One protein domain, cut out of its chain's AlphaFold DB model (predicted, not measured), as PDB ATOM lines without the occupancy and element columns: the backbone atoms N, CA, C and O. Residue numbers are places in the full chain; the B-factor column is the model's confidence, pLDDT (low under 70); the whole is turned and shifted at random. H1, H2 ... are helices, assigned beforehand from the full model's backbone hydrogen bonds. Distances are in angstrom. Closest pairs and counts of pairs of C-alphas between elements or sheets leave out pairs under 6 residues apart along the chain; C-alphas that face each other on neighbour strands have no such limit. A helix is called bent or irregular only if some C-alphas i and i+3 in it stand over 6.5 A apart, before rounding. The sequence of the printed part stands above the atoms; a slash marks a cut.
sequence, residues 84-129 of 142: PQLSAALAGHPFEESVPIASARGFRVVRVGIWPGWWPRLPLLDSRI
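Overview. This is residues 84 to 129 of the 142 residues of an uncharacterized protein of Chloroflexi bacterium (UniProt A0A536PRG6). This domain has little regular structure: a short helical hairpin, H1 then H2, and after it a long looping stretch, residues 104 to 129, that runs back past H2, turns round near Trp 118 and returns to H1. Of the 46 printed residues, 16 are in the two named helices; there is no named strand, and the class is all helix. It is compact, with a radius of gyration of the C-alphas of 10.0 A, and elongated, spanning 28 by 18 by 13 A.

Arrangement. Start at H1, residues 84 to 90; a tight link of 4 residues leads to H2, residues 95 to 103. This helical hairpin touches, the closest C-alphas being those of Leu 90 and Ser 98, 6.2 A apart. The two run opposite ways at a steep tilt of 44 degrees. In H1 every O i to N i+4 pair is within hydrogen-bond range, in H2 3 of 5.

Along the chain. Find C-alpha 84 at (33.288, -2.218, 25.149); H1 runs 9.9 A from there. H2 runs 13.5 A to C-alpha 103 at (24.585, -12.317, 33.335), and is only just irregular: C-alphas 96 and 99 are 6.6 A apart.

Size, cuts and confidence. The C-alphas farthest apart, Gly 106 and Trp 118, are 28.7 A apart. The printed part has no cut, and no printed residue is under 70 in pLDDT.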
ATOM      1  N   PRO A  84      33.371  -2.124  26.609       89.81
ATOM      2  CA  PRO A  84      33.288  -2.218  25.149       89.81
ATOM      3  C   PRO A  84      32.887  -3.612  24.651       89.81
ATOM      4  O   PRO A  84      32.100  -3.757  23.719       89.81
ATOM      5  N   GLN A  85      33.392  -4.668  25.294       88.31
ATOM      6  CA  GLN A  85      33.011  -6.032  24.937       88.31
ATOM      7  C   GLN A  85      31.557  -6.339  25.322       88.31
ATOM      8  O   GLN A  85      30.876  -7.081  24.611       88.31
ATOM      9  N   LEU A  86      31.068  -5.778  26.432       90.75
ATOM     10  CA  LEU A  86      29.671  -5.913  26.834       90.75
ATOM     11  C   LEU A  86      28.735  -5.148  25.885       90.75
ATOM     12  O   LEU A  86      27.735  -5.717  25.458       90.75
ATOM     13  N   SER A  87      29.064  -3.911  25.503       92.25
ATOM     14  CA  SER A  87      28.263  -3.131  24.549       92.25
ATOM     15  C   SER A  87      28.209  -3.801  23.179       92.25
ATOM     16  O   SER A  87      27.126  -3.929  22.613       92.25
ATOM     17  N   ALA A  88      29.338  -4.316  22.683       91.88
ATOM     18  CA  ALA A  88      29.383  -5.070  21.433       91.88
ATOM     19  C   ALA A  88      28.526  -6.345  21.486       91.88
ATOM     20  O   ALA A  88      27.867  -6.686  20.509       91.88
ATOM     21  N   ALA A  89      28.497  -7.038  22.628       90.44
ATOM     22  CA  ALA A  89      27.681  -8.238  22.804       90.44
ATOM     23  C   ALA A  89      26.176  -7.955  22.924       90.44
ATOM     24  O   ALA A  89      25.373  -8.839  22.648       90.44
ATOM     25  N   LEU A  90      25.795  -6.761  23.379       92.44
ATOM     26  CA  LEU A  90      24.398  -6.336  23.498       92.44
ATOM     27  C   LEU A  90      23.844  -5.773  22.180       92.44
ATOM     28  O   LEU A  90      22.631  -5.770  21.969       92.44
ATOM     29  N   ALA A  91      24.718  -5.275  21.307       93.06
ATOM     30  CA  ALA A  91      24.335  -4.631  20.062       93.06
ATOM     31  C   ALA A  91      23.503  -5.558  19.159       93.06
ATOM     32  O   ALA A  91      23.838  -6.718  18.937       93.06
ATOM     33  N   GLY A  92      22.396  -5.031  18.634       88.88
ATOM     34  CA  GLY A  92      21.496  -5.747  17.725       88.88
ATOM     35  C   GLY A  92      20.614  -6.832  18.352       88.88
ATOM     36  O   GLY A  92      19.750  -7.369  17.655       88.88
ATOM     37  N   HIS A  93      20.759  -7.107  19.648       90.44
ATOM     38  CA  HIS A  93      19.906  -8.052  20.364       90.44
ATOM     39  C   HIS A  93      18.611  -7.393  20.876       90.44
ATOM     40  O   HIS A  93      18.565  -6.180  21.120       90.44
ATOM     41  N   PRO A  94      17.515  -8.163  21.015       87.69
ATOM     42  CA  PRO A  94      16.297  -7.684  21.656       87.69
ATOM     43  C   PRO A  94      16.513  -7.452  23.160       87.69
ATOM     44  O   PRO A  94      17.465  -7.948  23.767       87.69
ATOM     45  N   PHE A  95      15.628  -6.667  23.770       83.94
ATOM     46  CA  PHE A  95      15.789  -6.224  25.153       83.94
ATOM     47  C   PHE A  95      15.771  -7.393  26.150       83.94
ATOM     48  O   PHE A  95      16.542  -7.424  27.109       83.94
ATOM     49  N   GLU A  96      14.936  -8.383  25.883       86.19
ATOM     50  CA  GLU A  96      14.763  -9.598  26.669       86.19
ATOM     51  C   GLU A  96      16.064 -10.409  26.762       86.19
ATOM     52  O   GLU A  96      16.301 -11.100  27.752       86.19
ATOM     53  N   GLU A  97      16.948 -10.273  25.768       90.44
ATOM     54  CA  GLU A  97      18.251 -10.934  25.733       90.44
ATOM     55  C   GLU A  97      19.345 -10.154  26.484       90.44
ATOM     56  O   GLU A  97      20.393 -10.714  26.804       90.44
ATOM     57  N   SER A  98      19.108  -8.892  26.860       88.19
ATOM     58  CA  SER A  98      20.110  -8.077  27.562       88.19
ATOM     59  C   SER A  98      20.512  -8.666  28.919       88.19
ATOM     60  O   SER A  98      21.699  -8.743  29.244       88.19
ATOM     61  N   VAL A  99      19.535  -9.150  29.690       89.62
ATOM     62  CA  VAL A  99      19.747  -9.770  31.004       89.62
ATOM     63  C   VAL A  99      20.584 -11.050  30.906       89.62
ATOM     64  O   VAL A  99      21.601 -11.120  31.606       89.62
ATOM     65  N   PRO A 100      20.243 -12.053  30.072       91.25
ATOM     66  CA  PRO A 100      21.071 -13.249  29.945       91.25
ATOM     67  C   PRO A 100      22.458 -12.957  29.349       91.25
ATOM     68  O   PRO A 100      23.438 -13.524  29.829       91.25
ATOM     69  N   ILE A 101      22.586 -12.037  28.381       90.44
ATOM     70  CA  ILE A 101      23.884 -11.652  27.790       90.44
ATOM     71  C   ILE A 101      24.816 -11.025  28.837       90.44
ATOM     72  O   ILE A 101      26.004 -11.369  28.888       90.44
ATOM     73  N   ALA A 102      24.283 -10.126  29.670       89.19
ATOM     74  CA  ALA A 102      25.016  -9.478  30.752       89.19
ATOM     75  C   ALA A 102      25.355 -10.467  31.882       89.19
ATOM     76  O   ALA A 102      26.500 -10.525  32.331       89.19
ATOM     77  N   SER A 103      24.398 -11.313  32.275       87.38
ATOM     78  CA  SER A 103      24.585 -12.317  33.335       87.38
ATOM     79  C   SER A 103      25.637 -13.359  32.963       87.38
ATOM     80  O   SER A 103      26.488 -13.692  33.785       87.38
ATOM     81  N   ALA A 104      25.663 -13.810  31.704       85.25
ATOM     82  CA  ALA A 104      26.692 -14.719  31.191       85.25
ATOM     83  C   ALA A 104      28.117 -14.135  31.269       85.25
ATOM     84  O   ALA A 104      29.096 -14.873  31.196       85.25
ATOM     85  N   ARG A 105      28.234 -12.812  31.421       84.12
ATOM     86  CA  ARG A 105      29.496 -12.073  31.567       84.12
ATOM     87  C   ARG A 105      29.743 -11.596  33.003       84.12
ATOM     88  O   ARG A 105      30.662 -10.818  33.225       84.12
ATOM     89  N   GLY A 106      28.944 -12.063  33.967       79.50
ATOM     90  CA  GLY A 106      29.104 -11.751  35.389       79.50
ATOM     91  C   GLY A 106      28.478 -10.428  35.834       79.50
ATOM     92  O   GLY A 106      28.771  -9.963  36.933       79.50
ATOM     93  N   PHE A 107      27.620  -9.812  35.017       82.81
ATOM     94  CA  PHE A 107      26.931  -8.573  35.374       82.81
ATOM     95  C   PHE A 107      25.510  -8.839  35.850       82.81
ATOM     96  O   PHE A 107      24.758  -9.591  35.232       82.81
ATOM     97  N   ARG A 108      25.101  -8.125  36.897       84.50
ATOM     98  CA  ARG A 108      23.698  -8.034  37.296       84.50
ATOM     99  C   ARG A 108      23.083  -6.774  36.697       84.50
ATOM    100  O   ARG A 108      23.492  -5.666  37.027       84.50
ATOM    101  N   VAL A 109      22.071  -6.938  35.850       85.31
ATOM    102  CA  VAL A 109      21.333  -5.805  35.277       85.31
ATOM    103  C   VAL A 109      20.434  -5.188  36.349       85.31
ATOM    104  O   VAL A 109      19.556  -5.859  36.888       85.31
ATOM    105  N   VAL A 110      20.663  -3.913  36.671       86.00
ATOM    106  CA  VAL A 110      19.873  -3.163  37.667       86.00
ATOM    107  C   VAL A 110      18.708  -2.431  37.009       86.00
ATOM    108  O   VAL A 110      17.586  -2.439  37.510       86.00
ATOM    109  N   ARG A 111      18.983  -1.776  35.884       85.44
ATOM    110  CA  ARG A 111      18.021  -0.997  35.113       85.44
ATOM    111  C   ARG A 111      18.451  -1.011  33.659       85.44
ATOM    112  O   ARG A 111      19.644  -0.973  33.375       85.44
ATOM    113  N   VAL A 112      17.475  -0.982  32.762       85.38
ATOM    114  CA  VAL A 112      17.708  -0.629  31.365       85.38
ATOM    115  C   VAL A 112      16.730   0.465  30.972       85.38
ATOM    116  O   VAL A 112      15.551   0.409  31.319       85.38
ATOM    117  N   GLY A 113      17.249   1.493  30.309       86.31
ATOM    118  CA  GLY A 113      16.470   2.576  29.726       86.31
ATOM    119  C   GLY A 113      16.566   2.518  28.208       86.31
ATOM    120  O   GLY A 113      17.608   2.152  27.669       86.31
ATOM    121  N   ILE A 114      15.483   2.881  27.525       83.50
ATOM    122  CA  ILE A 114      15.436   2.932  26.064       83.50
ATOM    123  C   ILE A 114      15.035   4.340  25.661       83.50
ATOM    124  O   ILE A 114      14.012   4.864  26.110       83.50
ATOM    125  N   TRP A 115      15.838   4.940  24.789       81.44
ATOM    126  CA  TRP A 115      15.491   6.191  24.147       81.44
ATOM    127  C   TRP A 115      15.822   6.137  22.649       81.44
ATOM    128  O   TRP A 115      16.968   5.855  22.295       81.44
ATOM    129  N   PRO A 116      14.852   6.424  21.765       80.31
ATOM    130  CA  PRO A 116      13.438   6.652  22.065       80.31
ATOM    131  C   PRO A 116      12.697   5.342  22.409       80.31
ATOM    132  O   PRO A 116      12.933   4.302  21.804       80.31
ATOM    133  N   GLY A 117      11.773   5.392  23.376       79.06
ATOM    134  CA  GLY A 117      11.152   4.203  23.990       79.06
ATOM    135  C   GLY A 117      10.257   3.341  23.087       79.06
ATOM    136  O   GLY A 117       9.819   2.281  23.516       79.06
ATOM    137  N   TRP A 118       9.985   3.768  21.849       78.06
ATOM    138  CA  TRP A 118       9.267   2.967  20.847       78.06
ATOM    139  C   TRP A 118      10.164   1.948  20.136       78.06
ATOM    140  O   TRP A 118       9.674   1.132  19.357       78.06
ATOM    141  N   TRP A 119      11.479   2.010  20.351       80.50
ATOM    142  CA  TRP A 119      12.425   1.179  19.627       80.50
ATOM    143  C   TRP A 119      12.416  -0.271  20.167       80.50
ATOM    144  O   TRP A 119      12.713  -0.483  21.341       80.50
ATOM    145  N   PRO A 120      12.133  -1.289  19.329       76.12
ATOM    146  CA  PRO A 120      11.864  -2.657  19.796       76.12
ATOM    147  C   PRO A 120      13.111  -3.515  20.092       76.12
ATOM    148  O   PRO A 120      12.989  -4.600  20.648       76.12
ATOM    149  N   ARG A 121      14.312  -3.083  19.686       80.88
ATOM    150  CA  ARG A 121      15.603  -3.776  19.901       80.88
ATOM    151  C   ARG A 121      16.673  -2.847  20.470       80.88
ATOM    152  O   ARG A 121      16.554  -1.634  20.378       80.88
ATOM    153  N   LEU A 122      17.774  -3.371  20.994       85.31
ATOM    154  CA  LEU A 122      18.924  -2.500  21.233       85.31
ATOM    155  C   LEU A 122      19.480  -1.959  19.901       85.31
ATOM    156  O   LEU A 122      19.274  -2.569  18.842       85.31
ATOM    157  N   PRO A 123      20.162  -0.800  19.918       85.94
ATOM    158  CA  PRO A 123      20.833  -0.286  18.734       85.94
ATOM    159  C   PRO A 123      21.786  -1.320  18.124       85.94
ATOM    160  O   PRO A 123      22.458  -2.062  18.835       85.94
ATOM    161  N   LEU A 124      21.872  -1.337  16.792       88.00
ATOM    162  CA  LEU A 124      22.818  -2.195  16.064       88.00
ATOM    163  C   LEU A 124      24.279  -1.801  16.306       88.00
ATOM    164  O   LEU A 124      25.170  -2.624  16.146       88.00
ATOM    165  N   LEU A 125      24.517  -0.535  16.645       87.38
ATOM    166  CA  LEU A 125      25.845  -0.004  16.911       87.38
ATOM    167  C   LEU A 125      26.039   0.109  18.421       87.38
ATOM    168  O   LEU A 125      25.256   0.771  19.102       87.38
ATOM    169  N   ASP A 126      27.119  -0.482  18.908       85.06
ATOM    170  CA  ASP A 126      27.580  -0.403  20.294       85.06
ATOM    171  C   ASP A 126      27.818   1.042  20.763       85.06
ATOM    172  O   ASP A 126      27.509   1.374  21.901       85.06
ATOM    173  N   SER A 127      28.253   1.932  19.864       87.69
ATOM    174  CA  SER A 127      28.404   3.378  20.115       87.69
ATOM    175  C   SER A 127      27.120   4.090  20.563       87.69
ATOM    176  O   SER A 127      27.184   5.208  21.070       87.69
ATOM    177  N   ARG A 128      25.948   3.466  20.389       87.44
ATOM    178  CA  ARG A 128      24.648   3.974  20.855       87.44
ATOM    179  C   ARG A 128      24.175   3.330  22.160       87.44
ATOM    180  O   ARG A 128      23.041   3.565  22.570       87.44
ATOM    181  N   ILE A 129      25.007   2.506  22.790       89.56
ATOM    182  CA  ILE A 129      24.717   1.840  24.056       89.56
ATOM    183  C   ILE A 129      25.574   2.489  25.139       89.56
ATOM    184  O   ILE A 129      26.801   2.446  25.095       89.56
TER     185      ILE A 129